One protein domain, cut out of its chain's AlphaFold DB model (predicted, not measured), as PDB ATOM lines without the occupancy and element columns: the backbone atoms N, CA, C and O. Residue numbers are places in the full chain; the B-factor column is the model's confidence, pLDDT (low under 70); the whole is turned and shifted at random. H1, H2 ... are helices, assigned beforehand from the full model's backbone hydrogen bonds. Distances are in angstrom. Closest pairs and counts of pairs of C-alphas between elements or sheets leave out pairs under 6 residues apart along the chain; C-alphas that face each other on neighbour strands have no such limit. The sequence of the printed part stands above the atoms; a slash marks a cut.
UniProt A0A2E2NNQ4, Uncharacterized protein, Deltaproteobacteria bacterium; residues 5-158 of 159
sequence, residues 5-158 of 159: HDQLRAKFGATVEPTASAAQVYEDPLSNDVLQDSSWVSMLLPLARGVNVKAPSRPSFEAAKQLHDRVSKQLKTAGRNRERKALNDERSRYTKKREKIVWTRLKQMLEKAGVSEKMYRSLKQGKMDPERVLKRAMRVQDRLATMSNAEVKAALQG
ATOM      1  N   HIS A   5     118.031  88.382  95.514       57.69
ATOM      2  CA  HIS A   5     117.298  89.454  94.852       57.69
ATOM      3  C   HIS A   5     116.959  90.632  95.781       57.69
ATOM      4  O   HIS A   5     117.073  91.786  95.359       57.69
ATOM      5  N   ASP A   6     116.614  90.379  97.045       60.81
ATOM      6  CA  ASP A   6     116.264  91.448  97.991       60.81
ATOM      7  C   ASP A   6     117.502  92.236  98.445       60.81
ATOM      8  O   ASP A   6     117.441  93.454  98.633       60.81
ATOM      9  N   GLN A   7     118.662  91.577  98.529       62.53
ATOM     10  CA  GLN A   7     119.924  92.234  98.890       62.53
ATOM     11  C   GLN A   7     120.450  93.160  97.783       62.53
ATOM     12  O   GLN A   7     121.030  94.209  98.077       62.53
ATOM     13  N   LEU A   8     120.216  92.819  96.511       61.75
ATOM     14  CA  LEU A   8     120.593  93.667  95.374       61.75
ATOM     15  C   LEU A   8     119.683  94.895  95.246       61.75
ATOM     16  O   LEU A   8     120.165  95.991  94.950       61.75
ATOM     17  N   ARG A   9     118.389  94.745  95.544       58.53
ATOM     18  CA  ARG A   9     117.414  95.843  95.494       58.53
ATOM     19  C   ARG A   9     117.680  96.908  96.563       58.53
ATOM     20  O   ARG A   9     117.584  98.097  96.270       58.53
ATOM     21  N   ALA A  10     118.089  96.492  97.763       63.19
ATOM     22  CA  ALA A  10     118.415  97.398  98.866       63.19
ATOM     23  C   ALA A  10     119.727  98.180  98.657       63.19
ATOM     24  O   ALA A  10     119.852  99.299  99.148       63.19
ATOM     25  N   LYS A  11     120.703  97.623  97.922       57.47
ATOM     26  CA  LYS A  11     122.007  98.276  97.701       57.47
ATOM     27  C   LYS A  11     122.045  99.263  96.538       57.47
ATOM     28  O   LYS A  11     122.868 100.172  96.571       57.47
ATOM     29  N   PHE A  12     121.207  99.081  95.516       61.47
ATOM     30  CA  PHE A  12     121.339  99.834  94.264       61.47
ATOM     31  C   PHE A  12     120.200 100.803  93.958       61.47
ATOM     32  O   PHE A  12     120.323 101.540  92.987       61.47
ATOM     33  N   GLY A  13     119.129 100.848  94.765       49.75
ATOM     34  CA  GLY A  13     118.116 101.916  94.717       49.75
ATOM     35  C   GLY A  13     117.492 102.190  93.340       49.75
ATOM     36  O   GLY A  13     116.918 103.252  93.132       49.75
ATOM     37  N   ALA A  14     117.624 101.267  92.389       49.66
ATOM     38  CA  ALA A  14     117.238 101.481  91.010       49.66
ATOM     39  C   ALA A  14     115.933 100.735  90.751       49.66
ATOM     40  O   ALA A  14     115.912  99.541  90.445       49.66
ATOM     41  N   THR A  15     114.821 101.456  90.869       48.84
ATOM     42  CA  THR A  15     113.629 101.170  90.075       48.84
ATOM     43  C   THR A  15     114.043 101.230  88.611       48.84
ATOM     44  O   THR A  15     114.132 102.302  88.019       48.84
ATOM     45  N   VAL A  16     114.362 100.070  88.039       49.62
ATOM     46  CA  VAL A  16     114.462  99.916  86.592       49.62
ATOM     47  C   VAL A  16     113.034 100.020  86.084       49.62
ATOM     48  O   VAL A  16     112.314  99.023  86.011       49.62
ATOM     49  N   GLU A  17     112.585 101.245  85.822       45.75
ATOM     50  CA  GLU A  17     111.423 101.419  84.970       45.75
ATOM     51  C   GLU A  17     111.755 100.735  83.642       45.75
ATOM     52  O   GLU A  17     112.813 101.007  83.062       45.75
ATOM     53  N   PRO A  18     110.918  99.802  83.164       46.53
ATOM     54  CA  PRO A  18     111.069  99.305  81.817       46.53
ATOM     55  C   PRO A  18     110.816 100.504  80.911       46.53
ATOM     56  O   PRO A  18     109.669 100.904  80.723       46.53
ATOM     57  N   THR A  19     111.887 101.111  80.396       42.50
ATOM     58  CA  THR A  19     111.804 102.148  79.377       42.50
ATOM     59  C   THR A  19     110.986 101.555  78.246       42.50
ATOM     60  O   THR A  19     111.472 100.704  77.495       42.50
ATOM     61  N   ALA A  20     109.711 101.936  78.183       41.06
ATOM     62  CA  ALA A  20     108.831 101.584  77.096       41.06
ATOM     63  C   ALA A  20     109.533 102.095  75.845       41.06
ATOM     64  O   ALA A  20     109.657 103.303  75.640       41.06
ATOM     65  N   SER A  21     110.096 101.158  75.083       40.22
ATOM     66  CA  SER A  21     110.697 101.420  73.789       40.22
ATOM     67  C   SER A  21     109.652 102.191  73.003       40.22
ATOM     68  O   SER A  21     108.612 101.628  72.652       40.22
ATOM     69  N   ALA A  22     109.873 103.499  72.843       39.69
ATOM     70  CA  ALA A  22     108.998 104.352  72.070       39.69
ATOM     71  C   ALA A  22     108.831 103.648  70.732       39.69
ATOM     72  O   ALA A  22     109.823 103.415  70.036       39.69
ATOM     73  N   ALA A  23     107.605 103.217  70.437       38.00
ATOM     74  CA  ALA A  23     107.285 102.567  69.188       38.00
ATOM     75  C   ALA A  23     107.694 103.546  68.088       38.00
ATOM     76  O   ALA A  23     106.995 104.524  67.826       38.00
ATOM     77  N   GLN A  24     108.879 103.336  67.513       38.62
ATOM     78  CA  GLN A  24     109.312 104.067  66.343       38.62
ATOM     79  C   GLN A  24     108.224 103.799  65.320       38.62
ATOM     80  O   GLN A  24     108.035 102.656  64.895       38.62
ATOM     81  N   VAL A  25     107.455 104.837  64.994       39.03
ATOM     82  CA  VAL A  25     106.550 104.816  63.856       39.03
ATOM     83  C   VAL A  25     107.468 104.653  62.656       39.03
ATOM     84  O   VAL A  25     108.028 105.613  62.138       39.03
ATOM     85  N   TYR A  26     107.735 103.400  62.294       45.12
ATOM     86  CA  TYR A  26     108.429 103.064  61.071       45.12
ATOM     87  C   TYR A  26     107.488 103.491  59.952       45.12
ATOM     88  O   TYR A  26     106.571 102.749  59.594       45.12
ATOM     89  N   GLU A  27     107.676 104.709  59.441       57.91
ATOM     90  CA  GLU A  27     107.052 105.133  58.194       57.91
ATOM     91  C   GLU A  27     107.296 104.039  57.164       57.91
ATOM     92  O   GLU A  27     108.431 103.586  56.987       57.91
ATOM     93  N   ASP A  28     106.225 103.567  56.520       70.56
ATOM     94  CA  ASP A  28     106.356 102.561  55.478       70.56
ATOM     95  C   ASP A  28     107.287 103.135  54.399       70.56
ATOM     96  O   ASP A  28     106.922 104.096  53.722       70.56
ATOM     97  N   PRO A  29     108.497 102.585  54.205       67.38
ATOM     98  CA  PRO A  29     109.500 103.198  53.338       67.38
ATOM     99  C   PRO A  29     109.141 103.084  51.845       67.38
ATOM    100  O   PRO A  29     109.887 103.542  50.978       67.38
ATOM    101  N   LEU A  30     108.009 102.441  51.537       80.62
ATOM    102  CA  LEU A  30     107.392 102.347  50.216       80.62
ATOM    103  C   LEU A  30     106.133 103.218  50.089       80.62
ATOM    104  O   LEU A  30     105.473 103.159  49.046       80.62
ATOM    105  N   SER A  31     105.802 103.992  51.128       83.44
ATOM    106  CA  SER A  31     104.633 104.858  51.165       83.44
ATOM    107  C   SER A  31     104.712 105.944  50.100       83.44
ATOM    108  O   SER A  31     105.774 106.300  49.576       83.44
ATOM    109  N   ASN A  32     103.542 106.490  49.779       84.06
ATOM    110  CA  ASN A  32     103.469 107.581  48.827       84.06
ATOM    111  C   ASN A  32     104.034 108.893  49.388       84.06
ATOM    112  O   ASN A  32     104.416 109.754  48.599       84.06
ATOM    113  N   ASP A  33     104.109 109.025  50.711       84.75
ATOM    114  CA  ASP A  33     104.658 110.195  51.399       84.75
ATOM    115  C   ASP A  33     106.183 110.228  51.273       84.75
ATOM    116  O   ASP A  33     106.730 111.198  50.756       84.75
ATOM    117  N   VAL A  34     106.850 109.093  51.519       85.62
ATOM    118  CA  VAL A  34     108.300 108.933  51.291       85.62
ATOM    119  C   VAL A  34     108.682 109.190  49.826       85.62
ATOM    120  O   VAL A  34     109.798 109.613  49.515       85.62
ATOM    121  N   LEU A  35     107.768 108.927  48.886       89.38
ATOM    122  CA  LEU A  35     107.939 109.328  47.491       89.38
ATOM    123  C   LEU A  35     107.827 110.846  47.300       89.38
ATOM    124  O   LEU A  35     108.639 111.400  46.556       89.38
ATOM    125  N   GLN A  36     106.836 111.505  47.909       89.62
ATOM    126  CA  GLN A  36     106.647 112.952  47.750       89.62
ATOM    127  C   GLN A  36     107.865 113.734  48.243       89.62
ATOM    128  O   GLN A  36     108.289 114.671  47.571       89.62
ATOM    129  N   ASP A  37     108.481 113.276  49.330       89.25
ATOM    130  CA  ASP A  37     109.662 113.911  49.927       89.25
ATOM    131  C   ASP A  37     110.966 113.572  49.188       89.25
ATOM    132  O   ASP A  37     112.059 114.009  49.558       89.25
ATOM    133  N   SER A  38     110.891 112.780  48.114       92.75
ATOM    134  CA  SER A  38     112.070 112.443  47.325       92.75
ATOM    135  C   SER A  38     112.573 113.634  46.503       92.75
ATOM    136  O   SER A  38     111.806 114.395  45.899       92.75
ATOM    137  N   SER A  39     113.899 113.728  46.383       93.75
ATOM    138  CA  SER A  39     114.576 114.649  45.459       93.75
ATOM    139  C   SER A  39     114.086 114.482  44.018       93.75
ATOM    140  O   SER A  39     113.979 115.454  43.270       93.75
ATOM    141  N   TRP A  40     113.725 113.254  43.636       95.94
ATOM    142  CA  TRP A  40     113.194 112.946  42.318       95.94
ATOM    143  C   TRP A  40     111.850 113.634  42.045       95.94
ATOM    144  O   TRP A  40     111.725 114.317  41.028       95.94
ATOM    145  N   VAL A  41     110.857 113.506  42.936       94.94
ATOM    146  CA  VAL A  41     109.547 114.167  42.763       94.94
ATOM    147  C   VAL A  41     109.674 115.685  42.876       94.94
ATOM    148  O   VAL A  41     109.097 116.407  42.058       94.94
ATOM    149  N   SER A  42     110.506 116.154  43.808       95.19
ATOM    150  CA  SER A  42     110.824 117.575  43.983       95.19
ATOM    151  C   SER A  42     111.392 118.212  42.709       95.19
ATOM    152  O   SER A  42     111.092 119.366  42.415       95.19
ATOM    153  N   MET A  43     112.156 117.460  41.908       95.50
ATOM    154  CA  MET A  43     112.656 117.902  40.600       95.50
ATOM    155  C   MET A  43     111.630 117.705  39.471       95.50
ATOM    156  O   MET A  43     111.521 118.537  38.568       95.50
ATOM    157  N   LEU A  44     110.859 116.617  39.507       96.00
ATOM    158  CA  LEU A  44     109.917 116.248  38.451       96.00
ATOM    159  C   LEU A  44     108.762 117.249  38.300       96.00
ATOM    160  O   LEU A  44     108.428 117.623  37.176       96.00
ATOM    161  N   LEU A  45     108.143 117.683  39.404       95.38
ATOM    162  CA  LEU A  45     106.950 118.542  39.360       95.38
ATOM    163  C   LEU A  45     107.230 119.954  38.799       95.38
ATOM    164  O   LEU A  45     106.439 120.436  37.981       95.38
ATOM    165  N   PRO A  46     108.328 120.646  39.166       95.19
ATOM    166  CA  PRO A  46     108.724 121.891  38.507       95.19
ATOM    167  C   PRO A  46     109.021 121.711  37.016       95.19
ATOM    168  O   PRO A  46     108.548 122.508  36.208       95.19
ATOM    169  N   LEU A  47     109.739 120.650  36.629       95.25
ATOM    170  CA  LEU A  47     110.052 120.389  35.219       95.25
ATOM    171  C   LEU A  47     108.794 120.096  34.398       95.25
ATOM    172  O   LEU A  47     108.678 120.589  33.280       95.25
ATOM    173  N   ALA A  48     107.827 119.364  34.959       94.75
ATOM    174  CA  ALA A  48     106.536 119.125  34.319       94.75
ATOM    175  C   ALA A  48     105.805 120.434  33.998       94.75
ATOM    176  O   ALA A  48     105.343 120.614  32.873       94.75
ATOM    177  N   ARG A  49     105.778 121.380  34.946       93.38
ATOM    178  CA  ARG A  49     105.223 122.723  34.721       93.38
ATOM    179  C   ARG A  49     106.011 123.488  33.656       93.38
ATOM    180  O   ARG A  49     105.410 124.043  32.746       93.38
ATOM    181  N   GLY A  50     107.341 123.452  33.722       91.19
ATOM    182  CA  GLY A  50     108.224 124.145  32.777       91.19
ATOM    183  C   GLY A  50     108.171 123.634  31.332       91.19
ATOM    184  O   GLY A  50     108.645 124.327  30.437       91.19
ATOM    185  N   VAL A  51     107.612 122.444  31.091       93.12
ATOM    186  CA  VAL A  51     107.370 121.885  29.747       93.12
ATOM    187  C   VAL A  51     105.879 121.678  29.442       93.12
ATOM    188  O   VAL A  51     105.534 120.888  28.566       93.12
ATOM    189  N   ASN A  52     104.989 122.372  30.163       91.88
ATOM    190  CA  ASN A  52     103.532 122.346  29.970       91.88
ATOM    191  C   ASN A  52     102.891 120.943  30.029       91.88
ATOM    192  O   ASN A  52     101.897 120.660  29.362       91.88
ATOM    193  N   VAL A  53     103.433 120.043  30.853       92.06
ATOM    194  CA  VAL A  53     102.857 118.716  31.108       92.06
ATOM    195  C   VAL A  53     101.997 118.764  32.369       92.06
ATOM    196  O   VAL A  53     102.486 119.057  33.459       92.06
ATOM    197  N   LYS A  54     100.711 118.408  32.244       91.62
ATOM    198  CA  LYS A  54      99.796 118.312  33.391       91.62
ATOM    199  C   LYS A  54     100.271 117.226  34.363       91.62
ATOM    200  O   LYS A  54     100.344 116.048  34.003       91.62
ATOM    201  N   ALA A  55     100.544 117.634  35.598       88.81
ATOM    202  CA  ALA A  55     100.968 116.765  36.687       88.81
ATOM    203  C   ALA A  55      99.960 116.830  37.846       88.81
ATOM    204  O   ALA A  55      99.493 117.922  38.175       88.81
ATOM    205  N   PRO A  56      99.617 115.694  38.476       88.62
ATOM    206  CA  PRO A  56      98.936 115.720  39.765       88.62
ATOM    207  C   PRO A  56      99.865 116.324  40.829       88.62
ATOM    208  O   PRO A  56     101.083 116.181  40.739       88.62
ATOM    209  N   SER A  57      99.293 116.972  41.844       85.50
ATOM    210  CA  SER A  57     100.057 117.592  42.938       85.50
ATOM    211  C   SER A  57     100.803 116.570  43.796       85.50
ATOM    212  O   SER A  57     101.906 116.850  44.249       85.50
ATOM    213  N   ARG A  58     100.217 115.381  43.990       89.69
ATOM    214  CA  ARG A  58     100.804 114.270  44.753       89.69
ATOM    215  C   ARG A  58     100.747 112.968  43.942       89.69
ATOM    216  O   ARG A  58      99.837 112.164  44.148       89.69
ATOM    217  N   PRO A  59     101.636 112.767  42.951       89.75
ATOM    218  CA  PRO A  59     101.621 111.565  42.119       89.75
ATOM    219  C   PRO A  59     101.881 110.300  42.943       89.75
ATOM    220  O   PRO A  59     102.751 110.290  43.810       89.75
ATOM    221  N   SER A  60     101.184 109.207  42.622       91.25
ATOM    222  CA  SER A  60     101.606 107.867  43.046       91.25
ATOM    223  C   SER A  60     102.935 107.472  42.389       91.25
ATOM    224  O   SER A  60     103.314 108.059  41.377       91.25
ATOM    225  N   PHE A  61     103.630 106.445  42.891       89.44
ATOM    226  CA  PHE A  61     104.895 105.985  42.286       89.44
ATOM    227  C   PHE A  61     104.778 105.670  40.787       89.44
ATOM    228  O   PHE A  61     105.602 106.112  39.984       89.44
ATOM    229  N   GLU A  62     103.719 104.968  40.384       89.75
ATOM    230  CA  GLU A  62     103.502 104.640  38.974       89.75
ATOM    231  C   GLU A  62     103.118 105.883  38.154       89.75
ATOM    232  O   GLU A  62     103.630 106.081  37.050       89.75
ATOM    233  N   ALA A  63     102.308 106.786  38.719       92.06
ATOM    234  CA  ALA A  63     101.994 108.061  38.079       92.06
ATOM    235  C   ALA A  63     103.246 108.945  37.912       92.06
ATOM    236  O   ALA A  63     103.405 109.588  36.874       92.06
ATOM    237  N   ALA A  64     104.164 108.938  38.883       93.81
ATOM    238  CA  ALA A  64     105.437 109.650  38.822       93.81
ATOM    239  C   ALA A  64     106.346 109.085  37.720       93.81
ATOM    240  O   ALA A  64     106.952 109.856  36.980       93.81
ATOM    241  N   LYS A  65     106.386 107.758  37.528       94.38
ATOM    242  CA  LYS A  65     107.112 107.127  36.407       94.38
ATOM    243  C   LYS A  65     106.544 107.551  35.051       94.38
ATOM    244  O   LYS A  65     107.292 107.988  34.181       94.38
ATOM    245  N   GLN A  66     105.223 107.493  34.886       95.25
ATOM    246  CA  GLN A  66     104.567 107.912  33.643       95.25
ATOM    247  C   GLN A  66     104.731 109.411  33.367       95.25
ATOM    248  O   GLN A  66     104.862 109.834  32.216       95.25
ATOM    249  N   LEU A  67     104.689 110.239  34.413       96.06
ATOM    250  CA  LEU A  67     104.951 111.669  34.307       96.06
ATOM    251  C   LEU A  67     106.405 111.920  33.900       96.06
ATOM    252  O   LEU A  67     106.644 112.656  32.948       96.06
ATOM    253  N   HIS A  68     107.358 111.257  34.554       97.25
ATOM    254  CA  HIS A  68     108.774 111.315  34.212       97.25
ATOM    255  C   HIS A  68     109.026 110.990  32.741       97.25
ATOM    256  O   HIS A  68     109.730 111.736  32.069       97.25
ATOM    257  N   ASP A  69     108.442 109.918  32.210       96.88
ATOM    258  CA  ASP A  69     108.682 109.525  30.819       96.88
ATOM    259  C   ASP A  69     108.141 110.566  29.825       96.88
ATOM    260  O   ASP A  69     108.780 110.846  28.807       96.88
ATOM    261  N   ARG A  70     107.006 111.204  30.142       96.56
ATOM    262  CA  ARG A  70     106.468 112.329  29.360       96.56
ATOM    263  C   ARG A  70     107.367 113.563  29.449       96.56
ATOM    264  O   ARG A  70     107.720 114.124  28.415       96.56
ATOM    265  N   VAL A  71     107.781 113.948  30.654       96.75
ATOM    266  CA  VAL A  71     108.667 115.098  30.889       96.75
ATOM    267  C   VAL A  71     110.018 114.898  30.207       96.75
ATOM    268  O   VAL A  71     110.471 115.775  29.480       96.75
ATOM    269  N   SER A  72     110.632 113.723  30.335       96.94
ATOM    270  CA  SER A  72     111.912 113.404  29.697       96.94
ATOM    271  C   SER A  72     111.847 113.449  28.169       96.94
ATOM    272  O   SER A  72     112.818 113.873  27.533       96.94
ATOM    273  N   LYS A  73     110.711 113.067  27.567       96.69
ATOM    274  CA  LYS A  73     110.468 113.255  26.126       96.69
ATOM    275  C   LYS A  73     110.387 114.739  25.766       96.69
ATOM    276  O   LYS A  73     111.087 115.160  24.852       96.69
ATOM    277  N   GLN A  74     109.622 115.536  26.510       96.81
ATOM    278  CA  GLN A  74     109.494 116.973  26.242       96.81
ATOM    279  C   GLN A  74     110.816 117.730  26.432       96.81
ATOM    280  O   GLN A  74     111.193 118.533  25.585       96.81
ATOM    281  N   LEU A  75     111.586 117.415  27.479       96.19
ATOM    282  CA  LEU A  75     112.920 117.985  27.696       96.19
ATOM    283  C   LEU A  75     113.889 117.633  26.563       96.19
ATOM    284  O   LEU A  75     114.724 118.457  26.195       96.19
ATOM    285  N   LYS A  76     113.782 116.424  25.991       95.75
ATOM    286  CA  LYS A  76     114.558 116.039  24.803       95.75
ATOM    287  C   LYS A  76     114.183 116.908  23.602       95.75
ATOM    288  O   LYS A  76     115.088 117.432  22.960       95.75
ATOM    289  N   THR A  77     112.891 117.068  23.321       96.12
ATOM    290  CA  THR A  77     112.396 117.895  22.209       96.12
ATOM    291  C   THR A  77     112.798 119.361  22.369       96.12
ATOM    292  O   THR A  77     113.209 119.991  21.405       96.12
ATOM    293  N   ALA A  78     112.774 119.881  23.597       94.38
ATOM    294  CA  ALA A  78     113.182 121.247  23.919       94.38
ATOM    295  C   ALA A  78     114.712 121.461  23.965       94.38
ATOM    296  O   ALA A  78     115.164 122.537  24.346       94.38
ATOM    297  N   GLY A  79     115.535 120.444  23.675       95.75
ATOM    298  CA  GLY A  79     117.002 120.546  23.735       95.75
ATOM    299  C   GLY A  79     117.595 120.624  25.153       95.75
ATOM    300  O   GLY A  79     118.812 120.733  25.316       95.75
ATOM    301  N   ARG A  80     116.774 120.490  26.202       96.38
ATOM    302  CA  ARG A  80     117.149 120.587  27.627       96.38
ATOM    303  C   ARG A  80     117.767 119.278  28.144       96.38
ATOM    304  O   ARG A  80     117.338 118.681  29.132       96.38
ATOM    305  N   ASN A  81     118.812 118.804  27.463       95.75
ATOM    306  CA  ASN A  81     119.439 117.502  27.725       95.75
ATOM    307  C   ASN A  81     120.093 117.394  29.114       95.75
ATOM    308  O   ASN A  81     120.116 116.303  29.684       95.75
ATOM    309  N   ARG A  82     120.611 118.503  29.662       96.88
ATOM    310  CA  ARG A  82     121.239 118.531  30.997       96.88
ATOM    311  C   ARG A  82     120.231 118.203  32.097       96.88
ATOM    312  O   ARG A  82     120.485 117.331  32.918       96.88
ATOM    313  N   GLU A  83     119.064 118.832  32.055       95.75
ATOM    314  CA  GLU A  83     117.991 118.584  33.019       95.75
ATOM    315  C   GLU A  83     117.380 117.202  32.845       95.75
ATOM    316  O   GLU A  83     117.146 116.515  33.832       95.75
ATOM    317  N   ARG A  84     117.198 116.744  31.598       97.19
ATOM    318  CA  ARG A  84     116.771 115.362  31.338       97.19
ATOM    319  C   ARG A  84     117.728 114.359  31.987       97.19
ATOM    320  O   ARG A  84     117.283 113.365  32.551       97.19
ATOM    321  N   LYS A  85     119.040 114.601  31.890       97.12
ATOM    322  CA  LYS A  85     120.057 113.743  32.508       97.12
ATOM    323  C   LYS A  85     119.949 113.774  34.034       97.12
ATOM    324  O   LYS A  85     119.831 112.711  34.626       97.12
ATOM    325  N   ALA A  86     119.892 114.962  34.640       97.25
ATOM    326  CA  ALA A  86     119.723 115.106  36.088       97.25
ATOM    327  C   ALA A  86     118.446 114.415  36.600       97.25
ATOM    328  O   ALA A  86     118.489 113.676  37.580       97.25
ATOM    329  N   LEU A  87     117.329 114.570  35.884       96.81
ATOM    330  CA  LEU A  87     116.056 113.935  36.218       96.81
ATOM    331  C   LEU A  87     116.139 112.399  36.148       96.81
ATOM    332  O   LEU A  87     115.643 111.712  37.043       96.81
ATOM    333  N   ASN A  88     116.793 111.858  35.116       96.62
ATOM    334  CA  ASN A  88     117.038 110.419  34.992       96.62
ATOM    335  C   ASN A  88     117.951 109.893  36.112       96.62
ATOM    336  O   ASN A  88     117.719 108.796  36.626       96.62
ATOM    337  N   ASP A  89     118.978 110.657  36.489       97.25
ATOM    338  CA  ASP A  89     119.914 110.287  37.551       97.25
ATOM    339  C   ASP A  89     119.199 110.234  38.909       97.25
ATOM    340  O   ASP A  89     119.331 109.245  39.634       97.25
ATOM    341  N   GLU A  90     118.364 111.230  39.222       97.00
ATOM    342  CA  GLU A  90     117.546 111.245  40.441       97.00
ATOM    343  C   GLU A  90     116.507 110.119  40.459       97.00
ATOM    344  O   GLU A  90     116.387 109.411  41.464       97.00
ATOM    345  N   ARG A  91     115.833 109.852  39.328       95.69
ATOM    346  CA  ARG A  91     114.969 108.668  39.196       95.69
ATOM    347  C   ARG A  91     115.753 107.403  39.516       95.69
ATOM    348  O   ARG A  91     115.306 106.591  40.322       95.69
ATOM    349  N   SER A  92     116.915 107.217  38.897       95.44
ATOM    350  CA  SER A  92     117.741 106.020  39.072       95.44
ATOM    351  C   SER A  92     118.171 105.839  40.529       95.44
ATOM    352  O   SER A  92     118.010 104.752  41.088       95.44
ATOM    353  N   ARG A  93     118.639 106.911  41.183       94.44
ATOM    354  CA  ARG A  93     119.006 106.915  42.609       94.44
ATOM    355  C   ARG A  93     117.834 106.507  43.496       94.44
ATOM    356  O   ARG A  93     117.981 105.588  44.303       94.44
ATOM    357  N   TYR A  94     116.673 107.140  43.318       93.62
ATOM    358  CA  TYR A  94     115.483 106.824  44.103       93.62
ATOM    359  C   TYR A  94     115.030 105.378  43.878       93.62
ATOM    360  O   TYR A  94     114.825 104.640  44.840       93.62
ATOM    361  N   THR A  95     114.958 104.933  42.620       91.69
ATOM    362  CA  THR A  95     114.507 103.575  42.279       91.69
ATOM    363  C   THR A  95     115.444 102.517  42.868       91.69
ATOM    364  O   THR A  95     114.963 101.553  43.451       91.69
ATOM    365  N   LYS A  96     116.769 102.724  42.819       91.88
ATOM    366  CA  LYS A  96     117.756 101.830  43.455       91.88
ATOM    367  C   LYS A  96     117.621 101.792  44.976       91.88
ATOM    368  O   LYS A  96     117.697 100.719  45.573       91.88
ATOM    369  N   LYS A  97     117.427 102.952  45.619       91.62
ATOM    370  CA  LYS A  97     117.204 103.032  47.074       91.62
ATOM    371  C   LYS A  97     115.933 102.274  47.458       91.62
ATOM    372  O   LYS A  97     115.963 101.455  48.374       91.62
ATOM    373  N   ARG A  98     114.848 102.506  46.720       90.75
ATOM    374  CA  ARG A  98     113.556 101.850  46.916       90.75
ATOM    375  C   ARG A  98     113.652 100.341  46.691       90.75
ATOM    376  O   ARG A  98     113.235  99.577  47.549       90.75
ATOM    377  N   GLU A  99     114.292  99.896  45.615       91.38
ATOM    378  CA  GLU A  99     114.551  98.477  45.347       91.38
ATOM    379  C   GLU A  99     115.347  97.809  46.478       91.38
ATOM    380  O   GLU A  99     114.985  96.721  46.928       91.38
ATOM    381  N   LYS A 100     116.400  98.463  46.988       91.62
ATOM    382  CA  LYS A 100     117.171  97.952  48.133       91.62
ATOM    383  C   LYS A 100     116.269  97.719  49.346       91.62
ATOM    384  O   LYS A 100     116.332  96.649  49.944       91.62
ATOM    385  N   ILE A 101     115.419  98.690  49.676       90.56
ATOM    386  CA  ILE A 101     114.447  98.599  50.774       90.56
ATOM    387  C   ILE A 101     113.500  97.411  50.564       90.56
ATOM    388  O   ILE A 101     113.316  96.607  51.479       90.56
ATOM    389  N   VAL A 102     112.939  97.265  49.359       90.81
ATOM    390  CA  VAL A 102     112.025  96.163  49.025       90.81
ATOM    391  C   VAL A 102     112.709  94.808  49.210       90.81
ATOM    392  O   VAL A 102     112.159  93.929  49.875       90.81
ATOM    393  N   TRP A 103     113.925  94.638  48.685       91.94
ATOM    394  CA  TRP A 103     114.676  93.391  48.835       91.94
ATOM    395  C   TRP A 103     115.055  93.094  50.284       91.94
ATOM    396  O   TRP A 103     115.047  91.929  50.675       91.94
ATOM    397  N   THR A 104     115.393  94.113  51.077       91.06
ATOM    398  CA  THR A 104     115.663  93.947  52.511       91.06
ATOM    399  C   THR A 104     114.412  93.482  53.249       91.06
ATOM    400  O   THR A 104     114.482  92.521  54.009       91.06
ATOM    401  N   ARG A 105     113.256  94.100  52.983       89.75
ATOM    402  CA  ARG A 105     111.986  93.717  53.610       89.75
ATOM    403  C   ARG A 105     111.554  92.309  53.209       89.75
ATOM    404  O   ARG A 105     111.157  91.528  54.067       89.75
ATOM    405  N   LEU A 106     111.700  91.957  51.931       90.25
ATOM    406  CA  LEU A 106     111.427  90.600  51.462       90.25
ATOM    407  C   LEU A 106     112.343  89.583  52.154       90.25
ATOM    408  O   LEU A 106     111.859  88.549  52.599       90.25
ATOM    409  N   LYS A 107     113.646  89.878  52.278       91.00
ATOM    410  CA  LYS A 107     114.596  89.010  52.988       91.00
ATOM    411  C   LYS A 107     114.141  88.764  54.428       91.00
ATOM    412  O   LYS A 107     114.003  87.614  54.817       91.00
ATOM    413  N   GLN A 108     113.827  89.828  55.166       90.25
ATOM    414  CA  GLN A 108     113.350  89.730  56.548       90.25
ATOM    415  C   GLN A 108     112.056  88.913  56.666       90.25
ATOM    416  O   GLN A 108     111.906  88.141  57.607       90.25
ATOM    417  N   MET A 109     111.116  89.067  55.729       88.06
ATOM    418  CA  MET A 109     109.886  88.269  55.718       88.06
ATOM    419  C   MET A 109     110.161  86.783  55.484       88.06
ATOM    420  O   MET A 109     109.609  85.945  56.189       88.06
ATOM    421  N   LEU A 110     111.017  86.460  54.514       88.88
ATOM    422  CA  LEU A 110     111.389  85.079  54.207       88.88
ATOM    423  C   LEU A 110     112.151  84.432  55.370       88.88
ATOM    424  O   LEU A 110     111.840  83.302  55.732       88.88
ATOM    425  N   GLU A 111     113.079  85.159  55.996       89.88
ATOM    426  CA  GLU A 111     113.810  84.697  57.184       89.88
ATOM    427  C   GLU A 111     112.867  84.423  58.359       89.88
ATOM    428  O   GLU A 111     112.949  83.363  58.974       89.88
ATOM    429  N   LYS A 112     111.917  85.330  58.633       88.19
ATOM    430  CA  LYS A 112     110.892  85.130  59.673       88.19
ATOM    431  C   LYS A 112     109.994  83.925  59.397       88.19
ATOM    432  O   LYS A 112     109.543  83.284  60.338       88.19
ATOM    433  N   ALA A 113     109.743  83.618  58.128       85.44
ATOM    434  CA  ALA A 113     108.975  82.451  57.712       85.44
ATOM    435  C   ALA A 113     109.809  81.154  57.645       85.44
ATOM    436  O   ALA A 113     109.287  80.126  57.228       85.44
ATOM    437  N   GLY A 114     111.099  81.182  58.006       85.75
ATOM    438  CA  GLY A 114     111.980  80.010  57.938       85.75
ATOM    439  C   GLY A 114     112.370  79.593  56.515       85.75
ATOM    440  O   GLY A 114     112.895  78.500  56.304       85.75
ATOM    441  N   VAL A 115     112.137  80.449  55.516       86.94
ATOM    442  CA  VAL A 115     112.497  80.170  54.123       86.94
ATOM    443  C   VAL A 115     114.007  80.325  53.936       86.94
ATOM    444  O   VAL A 115     114.623  81.290  54.386       86.94
ATOM    445  N   SER A 116     114.613  79.380  53.214       85.31
ATOM    446  CA  SER A 116     116.066  79.342  53.022       85.31
ATOM    447  C   SER A 116     116.636  80.587  52.322       85.31
ATOM    448  O   SER A 116     116.078  81.103  51.349       85.31
ATOM    449  N   GLU A 117     117.842  81.009  52.721       89.06
ATOM    450  CA  GLU A 117     118.554  82.117  52.065       89.06
ATOM    451  C   GLU A 117     118.833  81.829  50.575       89.06
ATOM    452  O   GLU A 117     118.810  82.731  49.731       89.06
ATOM    453  N   LYS A 118     119.038  80.551  50.220       88.81
ATOM    454  CA  LYS A 118     119.204  80.106  48.828       88.81
ATOM    455  C   LYS A 118     118.001  80.504  47.965       88.81
ATOM    456  O   LYS A 118     118.190  80.933  46.826       88.81
ATOM    457  N   MET A 119     116.785  80.422  48.512       86.81
ATOM    458  CA  MET A 119     115.570  80.854  47.823       86.81
ATOM    459  C   MET A 119     115.570  82.364  47.590       86.81
ATOM    460  O   MET A 119     115.393  82.807  46.459       86.81
ATOM    461  N   TYR A 120     115.855  83.159  48.624       89.06
ATOM    462  CA  TYR A 120     115.965  84.616  48.494       89.06
ATOM    463  C   TYR A 120     116.956  85.026  47.390       89.06
ATOM    464  O   TYR A 120     116.631  85.857  46.537       89.06
ATOM    465  N   ARG A 121     118.146  84.409  47.356       90.00
ATOM    466  CA  ARG A 121     119.156  84.672  46.314       90.00
ATOM    467  C   ARG A 121     118.637  84.319  44.919       90.00
ATOM    468  O   ARG A 121     118.812  85.117  44.000       90.00
ATOM    469  N   SER A 122     117.954  83.180  44.773       88.69
ATOM    470  CA  SER A 122     117.335  82.774  43.505       88.69
ATOM    471  C   SER A 122     116.277  83.777  43.033       88.69
ATOM    472  O   SER A 122     116.266  84.133  41.855       88.69
ATOM    473  N   LEU A 123     115.433  84.282  43.940       87.38
ATOM    474  CA  LEU A 123     114.413  85.280  43.609       87.38
ATOM    475  C   LEU A 123     115.046  86.601  43.150       87.38
ATOM    476  O   LEU A 123     114.634  87.163  42.138       87.38
ATOM    477  N   LYS A 124     116.084  87.061  43.858       87.88
ATOM    478  CA  LYS A 124     116.810  88.295  43.531       87.88
ATOM    479  C   LYS A 124     117.547  88.215  42.190       87.88
ATOM    480  O   LYS A 124     117.578  89.187  41.444       87.88
ATOM    481  N   GLN A 125     118.137  87.064  41.870       89.00
ATOM    482  CA  GLN A 125     118.862  86.850  40.610       89.00
ATOM    483  C   GLN A 125     117.934  86.679  39.400       89.00
ATOM    484  O   GLN A 125     118.343  86.957  38.275       89.00
ATOM    485  N   GLY A 126     116.677  86.279  39.615       83.19
ATOM    486  CA  GLY A 126     115.691  86.023  38.561       83.19
ATOM    487  C   GLY A 126     115.182  87.250  37.793       83.19
ATOM    488  O   GLY A 126     114.196  87.120  37.077       83.19
ATOM    489  N   LYS A 127     115.802  88.433  37.942       79.00
ATOM    490  CA  LYS A 127     115.398  89.711  37.312       79.00
ATOM    491  C   LYS A 127     113.913  90.069  37.504       79.00
ATOM    492  O   LYS A 127     113.317  90.739  36.665       79.00
ATOM    493  N   MET A 128     113.308  89.615  38.596       83.31
ATOM    494  CA  MET A 128     111.909  89.908  38.886       83.31
ATOM    495  C   MET A 128     111.729  91.333  39.393       83.31
ATOM    496  O   MET A 128     112.626  91.888  40.025       83.31
ATOM    497  N   ASP A 129     110.534  91.886  39.182       85.19
ATOM    498  CA  ASP A 129     110.145  93.153  39.795       85.19
ATOM    499  C   ASP A 129     110.048  92.977  41.326       85.19
ATOM    500  O   ASP A 129     109.140  92.282  41.803       85.19
ATOM    501  N   PRO A 130     110.954  93.596  42.106       85.56
ATOM    502  CA  PRO A 130     111.017  93.422  43.553       85.56
ATOM    503  C   PRO A 130     109.695  93.775  44.237       85.56
ATOM    504  O   PRO A 130     109.293  93.110  45.193       85.56
ATOM    505  N   GLU A 131     108.980  94.793  43.746       86.19
ATOM    506  CA  GLU A 131     107.720  95.231  44.352       86.19
ATOM    507  C   GLU A 131     106.620  94.194  44.203       86.19
ATOM    508  O   GLU A 131     105.848  93.959  45.135       86.19
ATOM    509  N   ARG A 132     106.537  93.572  43.025       86.88
ATOM    510  CA  ARG A 132     105.562  92.512  42.763       86.88
ATOM    511  C   ARG A 132     105.851  91.301  43.630       86.88
ATOM    512  O   ARG A 132     104.920  90.751  44.213       86.88
ATOM    513  N   VAL A 133     107.124  90.929  43.760       88.62
ATOM    514  CA  VAL A 133     107.548  89.811  44.608       88.62
ATOM    515  C   VAL A 133     107.187  90.080  46.068       88.62
ATOM    516  O   VAL A 133     106.574  89.226  46.702       88.62
ATOM    517  N   LEU A 134     107.479  91.277  46.591       88.56
ATOM    518  CA  LEU A 134     107.109  91.643  47.960       88.56
ATOM    519  C   LEU A 134     105.588  91.644  48.162       88.56
ATOM    520  O   LEU A 134     105.107  91.063  49.128       88.56
ATOM    521  N   LYS A 135     104.813  92.231  47.240       87.31
ATOM    522  CA  LYS A 135     103.341  92.217  47.317       87.31
ATOM    523  C   LYS A 135     102.781  90.798  47.333       87.31
ATOM    524  O   LYS A 135     101.850  90.522  48.084       87.31
ATOM    525  N   ARG A 136     103.333  89.894  46.518       88.81
ATOM    526  CA  ARG A 136     102.953  88.475  46.527       88.81
ATOM    527  C   ARG A 136     103.320  87.826  47.854       88.81
ATOM    528  O   ARG A 136     102.454  87.204  48.453       88.81
ATOM    529  N   ALA A 137     104.536  88.052  48.351       86.94
ATOM    530  CA  ALA A 137     104.989  87.531  49.640       86.94
ATOM    531  C   ALA A 137     104.100  87.984  50.800       86.94
ATOM    532  O   ALA A 137     103.773  87.172  51.653       86.94
ATOM    533  N   MET A 138     103.648  89.241  50.799       87.12
ATOM    534  CA  MET A 138     102.702  89.752  51.798       87.12
ATOM    535  C   MET A 138     101.340  89.056  51.729       87.12
ATOM    536  O   MET A 138     100.747  88.795  52.765       87.12
ATOM    537  N   ARG A 139     100.849  88.699  50.534       87.88
ATOM    538  CA  ARG A 139      99.570  87.977  50.382       87.88
ATOM    539  C   ARG A 139      99.625  86.537  50.873       87.88
ATOM    540  O   ARG A 139      98.601  86.004  51.282       87.88
ATOM    541  N   VAL A 140     100.786  85.895  50.773       87.31
ATOM    542  CA  VAL A 140     100.968  84.498  51.189       87.31
ATOM    543  C   VAL A 140     101.714  84.378  52.515       87.31
ATOM    544  O   VAL A 140     102.093  83.271  52.876       87.31
ATOM    545  N   GLN A 141     101.917  85.489  53.234       86.81
ATOM    546  CA  GLN A 141     102.797  85.573  54.402       86.81
ATOM    547  C   GLN A 141     102.497  84.492  55.443       86.81
ATOM    548  O   GLN A 141     103.419  83.814  55.890       86.81
ATOM    549  N   ASP A 142     101.220  84.271  55.750       85.12
ATOM    550  CA  ASP A 142     100.783  83.290  56.752       85.12
ATOM    551  C   ASP A 142     101.019  81.838  56.311       85.12
ATOM    552  O   ASP A 142     101.162  80.939  57.132       85.12
ATOM    553  N   ARG A 143     101.096  81.602  54.996       86.44
ATOM    554  CA  ARG A 143     101.312  80.277  54.401       86.44
ATOM    555  C   ARG A 143     102.787  80.011  54.104       86.44
ATOM    556  O   ARG A 143     103.153  78.847  53.956       86.44
ATOM    557  N   LEU A 144     103.639  81.045  54.067       85.25
ATOM    558  CA  LEU A 144     105.064  80.914  53.731       85.25
ATOM    559  C   LEU A 144     105.784  79.899  54.624       85.25
ATOM    560  O   LEU A 144     106.619  79.160  54.118       85.25
ATOM    561  N   ALA A 145     105.434  79.833  55.912       80.81
ATOM    562  CA  ALA A 145     106.050  78.906  56.864       80.81
ATOM    563  C   ALA A 145     105.686  77.430  56.611       80.81
ATOM    564  O   ALA A 145     106.428  76.532  56.992       80.81
ATOM    565  N   THR A 146     104.544  77.178  55.968       85.00
ATOM    566  CA  THR A 146     104.045  75.822  55.673       85.00
ATOM    567  C   THR A 146     104.344  75.360  54.249       85.00
ATOM    568  O   THR A 146     104.169  74.188  53.934       85.00
ATOM    569  N   MET A 147     104.767  76.275  53.375       85.88
ATOM    570  CA  MET A 147     105.011  75.990  51.965       85.88
ATOM    571  C   MET A 147     106.414  75.420  51.757       85.88
ATOM    572  O   MET A 147     107.404  75.901  52.308       85.88
ATOM    573  N   SER A 148     106.519  74.430  50.878       85.12
ATOM    574  CA  SER A 148     107.807  73.965  50.378       85.12
ATOM    575  C   SER A 148     108.517  75.070  49.589       85.12
ATOM    576  O   SER A 148     107.904  75.967  49.007       85.12
ATOM    577  N   ASN A 149     109.843  74.972  49.480       81.69
ATOM    578  CA  ASN A 149     110.638  75.907  48.678       81.69
ATOM    579  C   ASN A 149     110.131  76.020  47.220       81.69
ATOM    580  O   ASN A 149     110.167  77.105  46.640       81.69
ATOM    581  N   ALA A 150     109.646  74.925  46.624       83.69
ATOM    582  CA  ALA A 150     109.098  74.937  45.268       83.69
ATOM    583  C   ALA A 150     107.795  75.750  45.183       83.69
ATOM    584  O   ALA A 150     107.633  76.556  44.268       83.69
ATOM    585  N   GLU A 151     106.910  75.602  46.168       85.19
ATOM    586  CA  GLU A 151     105.644  76.336  46.244       85.19
ATOM    587  C   GLU A 151     105.867  77.818  46.543       85.19
ATOM    588  O   GLU A 151     105.247  78.666  45.904       85.19
ATOM    589  N   VAL A 152     106.791  78.153  47.455       83.88
ATOM    590  CA  VAL A 152     107.183  79.549  47.717       83.88
ATOM    591  C   VAL A 152     107.699  80.185  46.432       83.88
ATOM    592  O   VAL A 152     107.279  81.281  46.059       83.88
ATOM    593  N   LYS A 153     108.574  79.487  45.703       84.12
ATOM    594  CA  LYS A 153     109.078  79.971  44.420       84.12
ATOM    595  C   LYS A 153     107.937  80.183  43.426       84.12
ATOM    596  O   LYS A 153     107.841  81.270  42.870       84.12
ATOM    597  N   ALA A 154     107.051  79.208  43.241       86.25
ATOM    598  CA  ALA A 154     105.923  79.321  42.319       86.25
ATOM    599  C   ALA A 154     104.980  80.486  42.681       86.25
ATOM    600  O   ALA A 154     104.617  81.280  41.814       86.25
ATOM    601  N   ALA A 155     104.645  80.652  43.962       85.56
ATOM    602  CA  ALA A 155     103.755  81.713  44.433       85.56
ATOM    603  C   ALA A 155     104.354  83.117  44.272       85.56
ATOM    604  O   ALA A 155     103.640  84.080  43.981       85.56
ATOM    605  N   LEU A 156     105.672  83.247  44.434       84.69
ATOM    606  CA  LEU A 156     106.367  84.523  44.287       84.69
ATOM    607  C   LEU A 156     106.713  84.837  42.823       84.69
ATOM    608  O   LEU A 156     106.694  86.007  42.431       84.69
ATOM    609  N   GLN A 157     106.957  83.810  42.003       83.06
ATOM    610  CA  GLN A 157     107.318  83.931  40.586       83.06
ATOM    611  C   GLN A 157     106.135  83.937  39.613       83.06
ATOM    612  O   GLN A 157     106.354  84.336  38.475       83.06
ATOM    613  N   GLY A 158     104.928  83.524  40.030       69.94
ATOM    614  CA  GLY A 158     103.756  83.314  39.159       69.94
ATOM    615  C   GLY A 158     103.541  84.400  38.094       69.94
ATOM    616  O   GLY A 158     103.873  85.556  38.326       69.94
TER     617      GLY A 158
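AT A GLANCE: This is residues 5 to 158 of the 159 residues of an uncharacterized protein of Deltaproteobacteria bacterium (UniProt A0A2E2NNQ4). One long helix, H5, is a shared spine between two small helical lobes: H3 and H4 pack on its first part, with short H2 nearby, and H6, H7 and H9 cluster at its last part, with short H8 beside H7. A thin arm, residues 5 to 28, sticks out from this body with H1 at its tip. The printed part has 154 residues, with nine named helices, H1 to H9 in order along it, and no named strand; its class is all helix. The whole is only just extended, close to loose, with a radius of gyration of the C-alphas of 22.9 A, and spans 80 by 48 by 23 A.

IN THESE COORDINATES: Find C-alpha 5 at (117.298, 89.454, 94.852), where H1 begins, residues 5 to 12. Read on to H2, residues 32 to 36, H3, residues 39 to 50, 17.1 A long, and H4, residues 61 to 77, 24.5 A long. H5, residues 81 to 112, runs 46.3 A from (119.439, 117.502, 27.725) to (110.892, 85.130, 59.673). Then come H6, residues 117 to 125, H7, residues 130 to 139, 14.4 A long, H8, residues 141 to 144, and H9, residues 149 to 157, ending at C-alpha 157 at (107.318, 83.931, 40.586).

HOW THE PARTS SIT: Start at the hub, H5, which touches four helices. Its residues 81 to 88 touch H4, closest at the C-alphas of Ser 72 and Arg 84, 5.5 A, in a helical hairpin at a shallow tilt of 21 degrees, opposite ways. Its residues 87 to 94 touch H3, closest at the C-alphas of Trp 40 and Glu 90, 5.0 A. H3 and H4 touch at a steep tilt of 50 degrees, the same way, with the C-alphas of Ala 48 and Val 71 closest at 5.7 A. Farther on, residues 99 to 109 of H5 touch H7, closest at the C-alphas of Leu 106 and Leu 134, 5.7 A. H9 touches H7, closest at the C-alphas of Val 133 and Leu 156, 5.4 A, and H6, closest at those of Met 119 and Asn 149, 7.0 A. Every O i to N i+4 pair is within hydrogen-bond range in H1, H2, H4, H5, H6, H7 and H9; H3 has 7 of 8, and H8 is too short for such a pair.

THE WHOLE: The C-alphas of Gln 7 and Thr 77, the two farthest apart, are 81.2 A apart. The printed part has no cut, and the link from H1 to H2, 19 residues, is long. Look for pLDDT under 70 at residues 5 to 27, 29 and 158.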